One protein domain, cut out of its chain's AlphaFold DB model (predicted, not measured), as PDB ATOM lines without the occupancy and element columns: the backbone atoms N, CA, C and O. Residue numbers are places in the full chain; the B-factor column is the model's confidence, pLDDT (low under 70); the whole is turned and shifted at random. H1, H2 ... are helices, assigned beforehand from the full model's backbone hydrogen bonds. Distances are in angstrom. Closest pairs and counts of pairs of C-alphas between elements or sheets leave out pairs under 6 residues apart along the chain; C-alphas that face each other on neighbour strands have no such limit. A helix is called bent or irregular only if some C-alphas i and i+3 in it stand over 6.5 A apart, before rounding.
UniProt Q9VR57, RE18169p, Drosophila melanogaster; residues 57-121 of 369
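This is residues 57 to 121 of the 369 residues of the protein "RE18169p" of Drosophila melanogaster (UniProt Q9VR57). Three helices of similar length, H1, H2 and H3, follow one another end to end as the three sides of a flat, open triangle with an empty middle. H1 and H2 meet at one corner, H2 and H3 at a second, and the third corner is left open, with the first and last printed C-alphas 10.7 A apart. The printed part has 65 residues, with three named helices in the order H1, H2, H3 and no named strand; its class is all helix. The whole is loose, with a radius of gyration of the C-alphas of 15.5 A, and its C-alphas span 37 by 36 by 9 A.

Begin at C-alpha 57, at (-101.167, 173.681, -0.575), where H1 starts; it holds residues 57 to 76 and measures 27.8 A from first to last C-alpha. Past Ser 77, find C-alpha 78 at (-91.590, 146.566, 7.632); from there H2, residues 78 to 98, runs 29.7 A and is the longest helix by residues, with 21. After Ile 99 and Ser 100 comes H3, residues 101 to 118, 25.6 A long, which ends at C-alpha 118, at (-97.091, 171.676, -13.551). Residues 119 to 121 follow it.

Look first at the corner between H1 and H2: they only just touch, with 3 pairs of C-alphas within 8 A, and touch only at the corner by their link. H1 touches H2 with residues 73 to 74 alone, and H2 touches H1 with residues 80 to 81 alone; the closest C-alphas of the two, those of Arg 74 and Phe 81, are 5.6 A apart. The two helices run opposite ways at a steep tilt of 64 degrees, and their centres are 20.2 A apart. At the next corner, H2 and H3 meet only through their link, residues 99 and 100. H1 and H3 are apart. Much of each helix stands free, for instance residues 60 to 69 of H1, 83 to 94 of H2 and 105 to 118 of H3. In the backbones of H1, H2 and H3, every O i to N i+4 pair is within hydrogen-bond range, and no helix is bent.

The two C-alphas farthest apart are those of Ser 79 and Thr 120, at 38.4 A. The printed part has no cut from residue 57 to residue 121, and both links, H1 to H2 and H2 to H3, are tight. Read the B-factor column for the model's confidence: the mean pLDDT of the printed part is 74.8, and residues 57 to 60, 95 to 107 and 115 to 121 are under 70.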
ATOM      1  N   ASP A  57    -100.538 174.546  -1.585       65.30
ATOM      2  CA  ASP A  57    -101.167 173.681  -0.575       65.30
ATOM      3  C   ASP A  57    -101.667 172.353  -1.157       65.30
ATOM      4  O   ASP A  57    -101.568 171.309  -0.518       65.30
ATOM      5  N   GLU A  58    -102.072 172.344  -2.432       66.20
ATOM      6  CA  GLU A  58    -102.353 171.112  -3.173       66.20
ATOM      7  C   GLU A  58    -101.155 170.155  -3.270       66.20
ATOM      8  O   GLU A  58    -101.326 168.936  -3.198       66.20
ATOM      9  N   LEU A  59     -99.948 170.688  -3.499       65.03
ATOM     10  CA  LEU A  59     -98.716 169.901  -3.530       65.03
ATOM     11  C   LEU A  59     -98.414 169.364  -2.138       65.03
ATOM     12  O   LEU A  59     -98.125 168.179  -2.003       65.03
ATOM     13  N   ARG A  60     -98.509 170.221  -1.115       69.69
ATOM     14  CA  ARG A  60     -98.247 169.857   0.281       69.69
ATOM     15  C   ARG A  60     -99.215 168.773   0.757       69.69
ATOM     16  O   ARG A  60     -98.762 167.757   1.268       69.69
ATOM     17  N   GLY A  61    -100.511 168.918   0.483       76.01
ATOM     18  CA  GLY A  61    -101.529 167.904   0.758       76.01
ATOM     19  C   GLY A  61    -101.229 166.577   0.059       76.01
ATOM     20  O   GLY A  61    -101.156 165.544   0.718       76.01
ATOM     21  N   LYS A  62    -100.952 166.593  -1.255       80.87
ATOM     22  CA  LYS A  62    -100.591 165.378  -2.011       80.87
ATOM     23  C   LYS A  62     -99.319 164.719  -1.464       80.87
ATOM     24  O   LYS A  62     -99.311 163.504  -1.290       80.87
ATOM     25  N   ILE A  63     -98.270 165.488  -1.169       80.22
ATOM     26  CA  ILE A  63     -97.016 164.977  -0.592       80.22
ATOM     27  C   ILE A  63     -97.275 164.367   0.788       80.22
ATOM     28  O   ILE A  63     -96.828 163.250   1.025       80.22
ATOM     29  N   ASN A  64     -98.055 165.024   1.649       82.67
ATOM     30  CA  ASN A  64     -98.413 164.505   2.967       82.67
ATOM     31  C   ASN A  64     -99.229 163.207   2.866       82.67
ATOM     32  O   ASN A  64     -98.893 162.244   3.544       82.67
ATOM     33  N   THR A  65    -100.222 163.113   1.973       83.84
ATOM     34  CA  THR A  65    -100.970 161.860   1.747       83.84
ATOM     35  C   THR A  65    -100.073 160.739   1.215       83.84
ATOM     36  O   THR A  65    -100.253 159.576   1.572       83.84
ATOM     37  N   TRP A  66     -99.103 161.050   0.349       84.96
ATOM     38  CA  TRP A  66     -98.121 160.065  -0.115       84.96
ATOM     39  C   TRP A  66     -97.166 159.638   1.003       84.96
ATOM     40  O   TRP A  66     -96.878 158.452   1.116       84.96
ATOM     41  N   LEU A  67     -96.717 160.573   1.842       84.59
ATOM     42  CA  LEU A  67     -95.834 160.299   2.971       84.59
ATOM     43  C   LEU A  67     -96.545 159.453   4.037       84.59
ATOM     44  O   LEU A  67     -96.000 158.433   4.437       84.59
ATOM     45  N   GLN A  68     -97.788 159.796   4.391       86.19
ATOM     46  CA  GLN A  68     -98.655 158.992   5.260       86.19
ATOM     47  C   GLN A  68     -98.838 157.576   4.708       86.19
ATOM     48  O   GLN A  68     -98.562 156.621   5.415       86.19
ATOM     49  N   ARG A  69     -99.171 157.409   3.418       86.58
ATOM     50  CA  ARG A  69     -99.271 156.068   2.803       86.58
ATOM     51  C   ARG A  69     -97.963 155.279   2.845       86.58
ATOM     52  O   ARG A  69     -98.004 154.054   2.930       86.58
ATOM     53  N   ILE A  70     -96.816 155.947   2.725       84.03
ATOM     54  CA  ILE A  70     -95.499 155.307   2.826       84.03
ATOM     55  C   ILE A  70     -95.224 154.876   4.272       84.03
ATOM     56  O   ILE A  70     -94.713 153.776   4.477       84.03
ATOM     57  N   ASP A  71     -95.593 155.693   5.258       86.10
ATOM     58  CA  ASP A  71     -95.401 155.387   6.678       86.10
ATOM     59  C   ASP A  71     -96.383 154.305   7.162       86.10
ATOM     60  O   ASP A  71     -95.960 153.312   7.748       86.10
ATOM     61  N   ASP A  72     -97.662 154.379   6.772       86.15
ATOM     62  CA  ASP A  72     -98.660 153.312   6.934       86.15
ATOM     63  C   ASP A  72     -98.150 151.985   6.354       86.15
ATOM     64  O   ASP A  72     -98.275 150.924   6.968       86.15
ATOM     65  N   TRP A  73     -97.551 152.020   5.157       82.18
ATOM     66  CA  TRP A  73     -97.015 150.829   4.500       82.18
ATOM     67  C   TRP A  73     -95.766 150.276   5.204       82.18
ATOM     68  O   TRP A  73     -95.613 149.054   5.329       82.18
ATOM     69  N   ARG A  74     -94.910 151.164   5.721       84.18
ATOM     70  CA  ARG A  74     -93.747 150.829   6.549       84.18
ATOM     71  C   ARG A  74     -94.165 150.192   7.876       84.18
ATOM     72  O   ARG A  74     -93.575 149.184   8.257       84.18
ATOM     73  N   HIS A  75     -95.190 150.725   8.540       82.97
ATOM     74  CA  HIS A  75     -95.741 150.174   9.778       82.97
ATOM     75  C   HIS A  75     -96.467 148.843   9.550       82.97
ATOM     76  O   HIS A  75     -96.255 147.891  10.298       82.97
ATOM     77  N   ARG A  76     -97.273 148.734   8.487       81.81
ATOM     78  CA  ARG A  76     -98.037 147.518   8.167       81.81
ATOM     79  C   ARG A  76     -97.173 146.375   7.628       81.81
ATOM     80  O   ARG A  76     -97.573 145.218   7.729       81.81
ATOM     81  N   SER A  77     -96.019 146.669   7.026       77.68
ATOM     82  CA  SER A  77     -95.152 145.651   6.417       77.68
ATOM     83  C   SER A  77     -93.662 146.045   6.387       77.68
ATOM     84  O   SER A  77     -93.096 146.262   5.312       77.68
ATOM     85  N   PRO A  78     -92.976 146.095   7.547       84.66
ATOM     86  CA  PRO A  78     -91.590 146.566   7.632       84.66
ATOM     87  C   PRO A  78     -90.602 145.712   6.818       84.66
ATOM     88  O   PRO A  78     -89.651 146.243   6.245       84.66
ATOM     89  N   SER A  79     -90.839 144.402   6.700       79.60
ATOM     90  CA  SER A  79     -90.025 143.490   5.882       79.60
ATOM     91  C   SER A  79     -90.169 143.755   4.378       79.60
ATOM     92  O   SER A  79     -89.165 143.825   3.669       79.60
ATOM     93  N   MET A  80     -91.396 143.975   3.893       80.71
ATOM     94  CA  MET A  80     -91.664 144.333   2.493       80.71
ATOM     95  C   MET A  80     -91.106 145.716   2.156       80.71
ATOM     96  O   MET A  80     -90.493 145.884   1.104       80.71
ATOM     97  N   PHE A  81     -91.246 146.685   3.066       84.11
ATOM     98  CA  PHE A  81     -90.629 148.002   2.922       84.11
ATOM     99  C   PHE A  81     -89.096 147.904   2.857       84.11
ATOM    100  O   PHE A  81     -88.473 148.546   2.011       84.11
ATOM    101  N   CYS A  82     -88.474 147.067   3.694       82.92
ATOM    102  CA  CYS A  82     -87.028 146.833   3.677       82.92
ATOM    103  C   CYS A  82     -86.565 146.202   2.352       82.92
ATOM    104  O   CYS A  82     -85.631 146.701   1.729       82.92
ATOM    105  N   LEU A  83     -87.258 145.170   1.856       85.96
ATOM    106  CA  LEU A  83     -86.942 144.553   0.561       85.96
ATOM    107  C   LEU A  83     -87.129 145.526  -0.611       85.96
ATOM    108  O   LEU A  83     -86.274 145.591  -1.492       85.96
ATOM    109  N   ALA A  84     -88.204 146.314  -0.617       88.11
ATOM    110  CA  ALA A  84     -88.473 147.278  -1.681       88.11
ATOM    111  C   ALA A  84     -87.498 148.467  -1.668       88.11
ATOM    112  O   ALA A  84     -87.000 148.861  -2.721       88.11
ATOM    113  N   SER A  85     -87.177 149.016  -0.491       85.15
ATOM    114  CA  SER A  85     -86.186 150.092  -0.348       85.15
ATOM    115  C   SER A  85     -84.768 149.602  -0.652       85.15
ATOM    116  O   SER A  85     -84.056 150.267  -1.399       85.15
ATOM    117  N   SER A  86     -84.382 148.407  -0.196       84.86
ATOM    118  CA  SER A  86     -83.105 147.771  -0.552       84.86
ATOM    119  C   SER A  86     -83.018 147.454  -2.052       84.86
ATOM    120  O   SER A  86     -82.004 147.739  -2.683       84.86
ATOM    121  N   GLY A  87     -84.099 146.969  -2.672       85.12
ATOM    122  CA  GLY A  87     -84.180 146.764  -4.122       85.12
ATOM    123  C   GLY A  87     -84.111 148.071  -4.920       85.12
ATOM    124  O   GLY A  87     -83.446 148.137  -5.954       85.12
ATOM    125  N   CYS A  88     -84.727 149.145  -4.422       83.78
ATOM    126  CA  CYS A  88     -84.616 150.483  -4.998       83.78
ATOM    127  C   CYS A  88     -83.188 151.041  -4.865       83.78
ATOM    128  O   CYS A  88     -82.623 151.510  -5.846       83.78
ATOM    129  N   LEU A  89     -82.552 150.914  -3.697       80.06
ATOM    130  CA  LEU A  89     -81.166 151.345  -3.484       80.06
ATOM    131  C   LEU A  89     -80.167 150.507  -4.295       80.06
ATOM    132  O   LEU A  89     -79.239 151.061  -4.874       80.06
ATOM    133  N   GLY A  90     -80.375 149.193  -4.401       75.43
ATOM    134  CA  GLY A  90     -79.559 148.300  -5.221       75.43
ATOM    135  C   GLY A  90     -79.697 148.588  -6.716       75.43
ATOM    136  O   GLY A  90     -78.691 148.685  -7.419       75.43
ATOM    137  N   THR A  91     -80.920 148.816  -7.208       78.63
ATOM    138  CA  THR A  91     -81.123 149.258  -8.598       78.63
ATOM    139  C   THR A  91     -80.538 150.646  -8.836       78.63
ATOM    140  O   THR A  91     -79.887 150.818  -9.857       78.63
ATOM    141  N   LEU A  92     -80.659 151.595  -7.899       72.92
ATOM    142  CA  LEU A  92     -80.003 152.909  -7.967       72.92
ATOM    143  C   LEU A  92     -78.471 152.824  -7.926       72.92
ATOM    144  O   LEU A  92     -77.821 153.629  -8.584       72.92
ATOM    145  N   ALA A  93     -77.880 151.858  -7.220       71.61
ATOM    146  CA  ALA A  93     -76.434 151.631  -7.221       71.61
ATOM    147  C   ALA A  93     -75.947 151.081  -8.575       71.61
ATOM    148  O   ALA A  93     -74.982 151.593  -9.142       71.61
ATOM    149  N   VAL A  94     -76.658 150.096  -9.140       73.11
ATOM    150  CA  VAL A  94     -76.372 149.561 -10.484       73.11
ATOM    151  C   VAL A  94     -76.598 150.632 -11.557       73.11
ATOM    152  O   VAL A  94     -75.740 150.830 -12.419       73.11
ATOM    153  N   LEU A  95     -77.702 151.385 -11.479       69.38
ATOM    154  CA  LEU A  95     -77.944 152.537 -12.345       69.38
ATOM    155  C   LEU A  95     -76.848 153.581 -12.169       69.38
ATOM    156  O   LEU A  95     -76.334 154.039 -13.170       69.38
ATOM    157  N   GLY A  96     -76.424 153.911 -10.950       67.82
ATOM    158  CA  GLY A  96     -75.369 154.893 -10.678       67.82
ATOM    159  C   GLY A  96     -73.993 154.536 -11.255       67.82
ATOM    160  O   GLY A  96     -73.160 155.423 -11.428       67.82
ATOM    161  N   HIS A  97     -73.746 153.268 -11.597       68.66
ATOM    162  CA  HIS A  97     -72.565 152.844 -12.358       68.66
ATOM    163  C   HIS A  97     -72.773 152.839 -13.884       68.66
ATOM    164  O   HIS A  97     -71.807 153.008 -14.625       68.66
ATOM    165  N   LEU A  98     -74.009 152.673 -14.366       63.05
ATOM    166  CA  LEU A  98     -74.356 152.678 -15.798       63.05
ATOM    167  C   LEU A  98     -74.699 154.084 -16.333       63.05
ATOM    168  O   LEU A  98     -74.494 154.391 -17.507       63.05
ATOM    169  N   ILE A  99     -75.237 154.940 -15.470       64.50
ATOM    170  CA  ILE A  99     -75.679 156.308 -15.727       64.50
ATOM    171  C   ILE A  99     -74.481 157.228 -15.517       64.50
ATOM    172  O   ILE A  99     -74.079 157.527 -14.396       64.50
ATOM    173  N   SER A 100     -73.930 157.716 -16.629       67.11
ATOM    174  CA  SER A 100     -73.063 158.897 -16.630       67.11
ATOM    175  C   SER A 100     -73.717 160.007 -15.805       67.11
ATOM    176  O   SER A 100     -74.900 160.283 -15.991       67.11
ATOM    177  N   GLY A 101     -72.970 160.705 -14.942       66.56
ATOM    178  CA  GLY A 101     -73.540 161.773 -14.103       66.56
ATOM    179  C   GLY A 101     -74.340 162.820 -14.897       66.56
ATOM    180  O   GLY A 101     -75.319 163.363 -14.395       66.56
ATOM    181  N   SER A 102     -74.006 163.027 -16.176       64.72
ATOM    182  CA  SER A 102     -74.776 163.859 -17.107       64.72
ATOM    183  C   SER A 102     -76.232 163.421 -17.311       64.72
ATOM    184  O   SER A 102     -77.101 164.286 -17.399       64.72
ATOM    185  N   THR A 103     -76.543 162.121 -17.361       66.01
ATOM    186  CA  THR A 103     -77.927 161.646 -17.511       66.01
ATOM    187  C   THR A 103     -78.715 161.730 -16.207       66.01
ATOM    188  O   THR A 103     -79.898 162.045 -16.273       66.01
ATOM    189  N   LEU A 104     -78.080 161.579 -15.036       66.35
ATOM    190  CA  LEU A 104     -78.710 161.884 -13.739       66.35
ATOM    191  C   LEU A 104     -79.059 163.380 -13.621       66.35
ATOM    192  O   LEU A 104     -80.148 163.750 -13.194       66.35
ATOM    193  N   VAL A 105     -78.150 164.257 -14.048       68.81
ATOM    194  CA  VAL A 105     -78.389 165.707 -14.068       68.81
ATOM    195  C   VAL A 105     -79.500 166.062 -15.050       68.81
ATOM    196  O   VAL A 105     -80.369 166.866 -14.724       68.81
ATOM    197  N   LEU A 106     -79.519 165.435 -16.229       68.30
ATOM    198  CA  LEU A 106     -80.563 165.653 -17.225       68.30
ATOM    199  C   LEU A 106     -81.931 165.159 -16.731       68.30
ATOM    200  O   LEU A 106     -82.910 165.876 -16.920       68.30
ATOM    201  N   THR A 107     -82.030 164.006 -16.058       69.64
ATOM    202  CA  THR A 107     -83.309 163.554 -15.481       69.64
ATOM    203  C   THR A 107     -83.774 164.466 -14.352       69.64
ATOM    204  O   THR A 107     -84.937 164.859 -14.360       69.64
ATOM    205  N   ILE A 108     -82.891 164.890 -13.441       73.83
ATOM    206  CA  ILE A 108     -83.229 165.860 -12.383       73.83
ATOM    207  C   ILE A 108     -83.688 167.194 -12.988       73.83
ATOM    208  O   ILE A 108     -84.680 167.762 -12.530       73.83
ATOM    209  N   LEU A 109     -83.022 167.689 -14.036       72.04
ATOM    210  CA  LEU A 109     -83.378 168.938 -14.715       72.04
ATOM    211  C   LEU A 109     -84.719 168.815 -15.454       72.04
ATOM    212  O   LEU A 109     -85.564 169.697 -15.319       72.04
ATOM    213  N   VAL A 110     -84.961 167.710 -16.166       74.28
ATOM    214  CA  VAL A 110     -86.247 167.431 -16.830       74.28
ATOM    215  C   VAL A 110     -87.377 167.304 -15.808       74.28
ATOM    216  O   VAL A 110     -88.417 167.933 -15.987       74.28
ATOM    217  N   VAL A 111     -87.179 166.573 -14.707       74.22
ATOM    218  CA  VAL A 111     -88.159 166.488 -13.611       74.22
ATOM    219  C   VAL A 111     -88.398 167.867 -12.995       74.22
ATOM    220  O   VAL A 111     -89.549 168.249 -12.812       74.22
ATOM    221  N   SER A 112     -87.352 168.661 -12.761       74.08
ATOM    222  CA  SER A 112     -87.476 170.029 -12.237       74.08
ATOM    223  C   SER A 112     -88.256 170.944 -13.184       74.08
ATOM    224  O   SER A 112     -89.096 171.717 -12.733       74.08
ATOM    225  N   ALA A 113     -88.039 170.834 -14.498       72.26
ATOM    226  CA  ALA A 113     -88.780 171.584 -15.509       72.26
ATOM    227  C   ALA A 113     -90.249 171.127 -15.617       72.26
ATOM    228  O   ALA A 113     -91.148 171.959 -15.739       72.26
ATOM    229  N   LEU A 114     -90.520 169.821 -15.518       73.61
ATOM    230  CA  LEU A 114     -91.880 169.273 -15.480       73.61
ATOM    231  C   LEU A 114     -92.634 169.710 -14.216       73.61
ATOM    232  O   LEU A 114     -93.786 170.124 -14.299       73.61
ATOM    233  N   VAL A 115     -91.979 169.693 -13.055       68.90
ATOM    234  CA  VAL A 115     -92.534 170.195 -11.791       68.90
ATOM    235  C   VAL A 115     -92.765 171.711 -11.869       68.90
ATOM    236  O   VAL A 115     -93.851 172.171 -11.531       68.90
ATOM    237  N   SER A 116     -91.823 172.486 -12.414       67.71
ATOM    238  CA  SER A 116     -91.965 173.941 -12.602       67.71
ATOM    239  C   SER A 116     -93.016 174.353 -13.642       67.71
ATOM    240  O   SER A 116     -93.441 175.504 -13.634       67.71
ATOM    241  N   THR A 117     -93.417 173.462 -14.554       62.87
ATOM    242  CA  THR A 117     -94.491 173.722 -15.534       62.87
ATOM    243  C   THR A 117     -95.847 173.197 -15.072       62.87
ATOM    244  O   THR A 117     -96.876 173.726 -15.488       62.87
ATOM    245  N   LYS A 118     -95.872 172.183 -14.197       61.68
ATOM    246  CA  LYS A 118     -97.091 171.676 -13.551       61.68
ATOM    247  C   LYS A 118     -97.544 172.513 -12.360       61.68
ATOM    248  O   LYS A 118     -98.742 172.533 -12.092       61.68
ATOM    249  N   TYR A 119     -96.620 173.160 -11.653       56.85
ATOM    250  CA  TYR A 119     -96.902 173.841 -10.395       56.85
ATOM    251  C   TYR A 119     -96.398 175.284 -10.414       56.85
ATOM    252  O   TYR A 119     -95.214 175.557 -10.609       56.85
ATOM    253  N   THR A 120     -97.323 176.215 -10.196       51.38
ATOM    254  CA  THR A 120     -97.078 177.654 -10.114       51.38
ATOM    255  C   THR A 120     -96.467 178.016  -8.762       51.38
ATOM    256  O   THR A 120     -97.149 178.469  -7.844       51.38
ATOM    257  N   PHE A 121     -95.154 177.826  -8.630       55.11
ATOM    258  CA  PHE A 121     -94.416 178.305  -7.464       55.11
ATOM    259  C   PHE A 121     -94.483 179.836  -7.391       55.11
ATOM    260  O   PHE A 121     -93.891 180.533  -8.218       55.11
TER     261      PHE A 121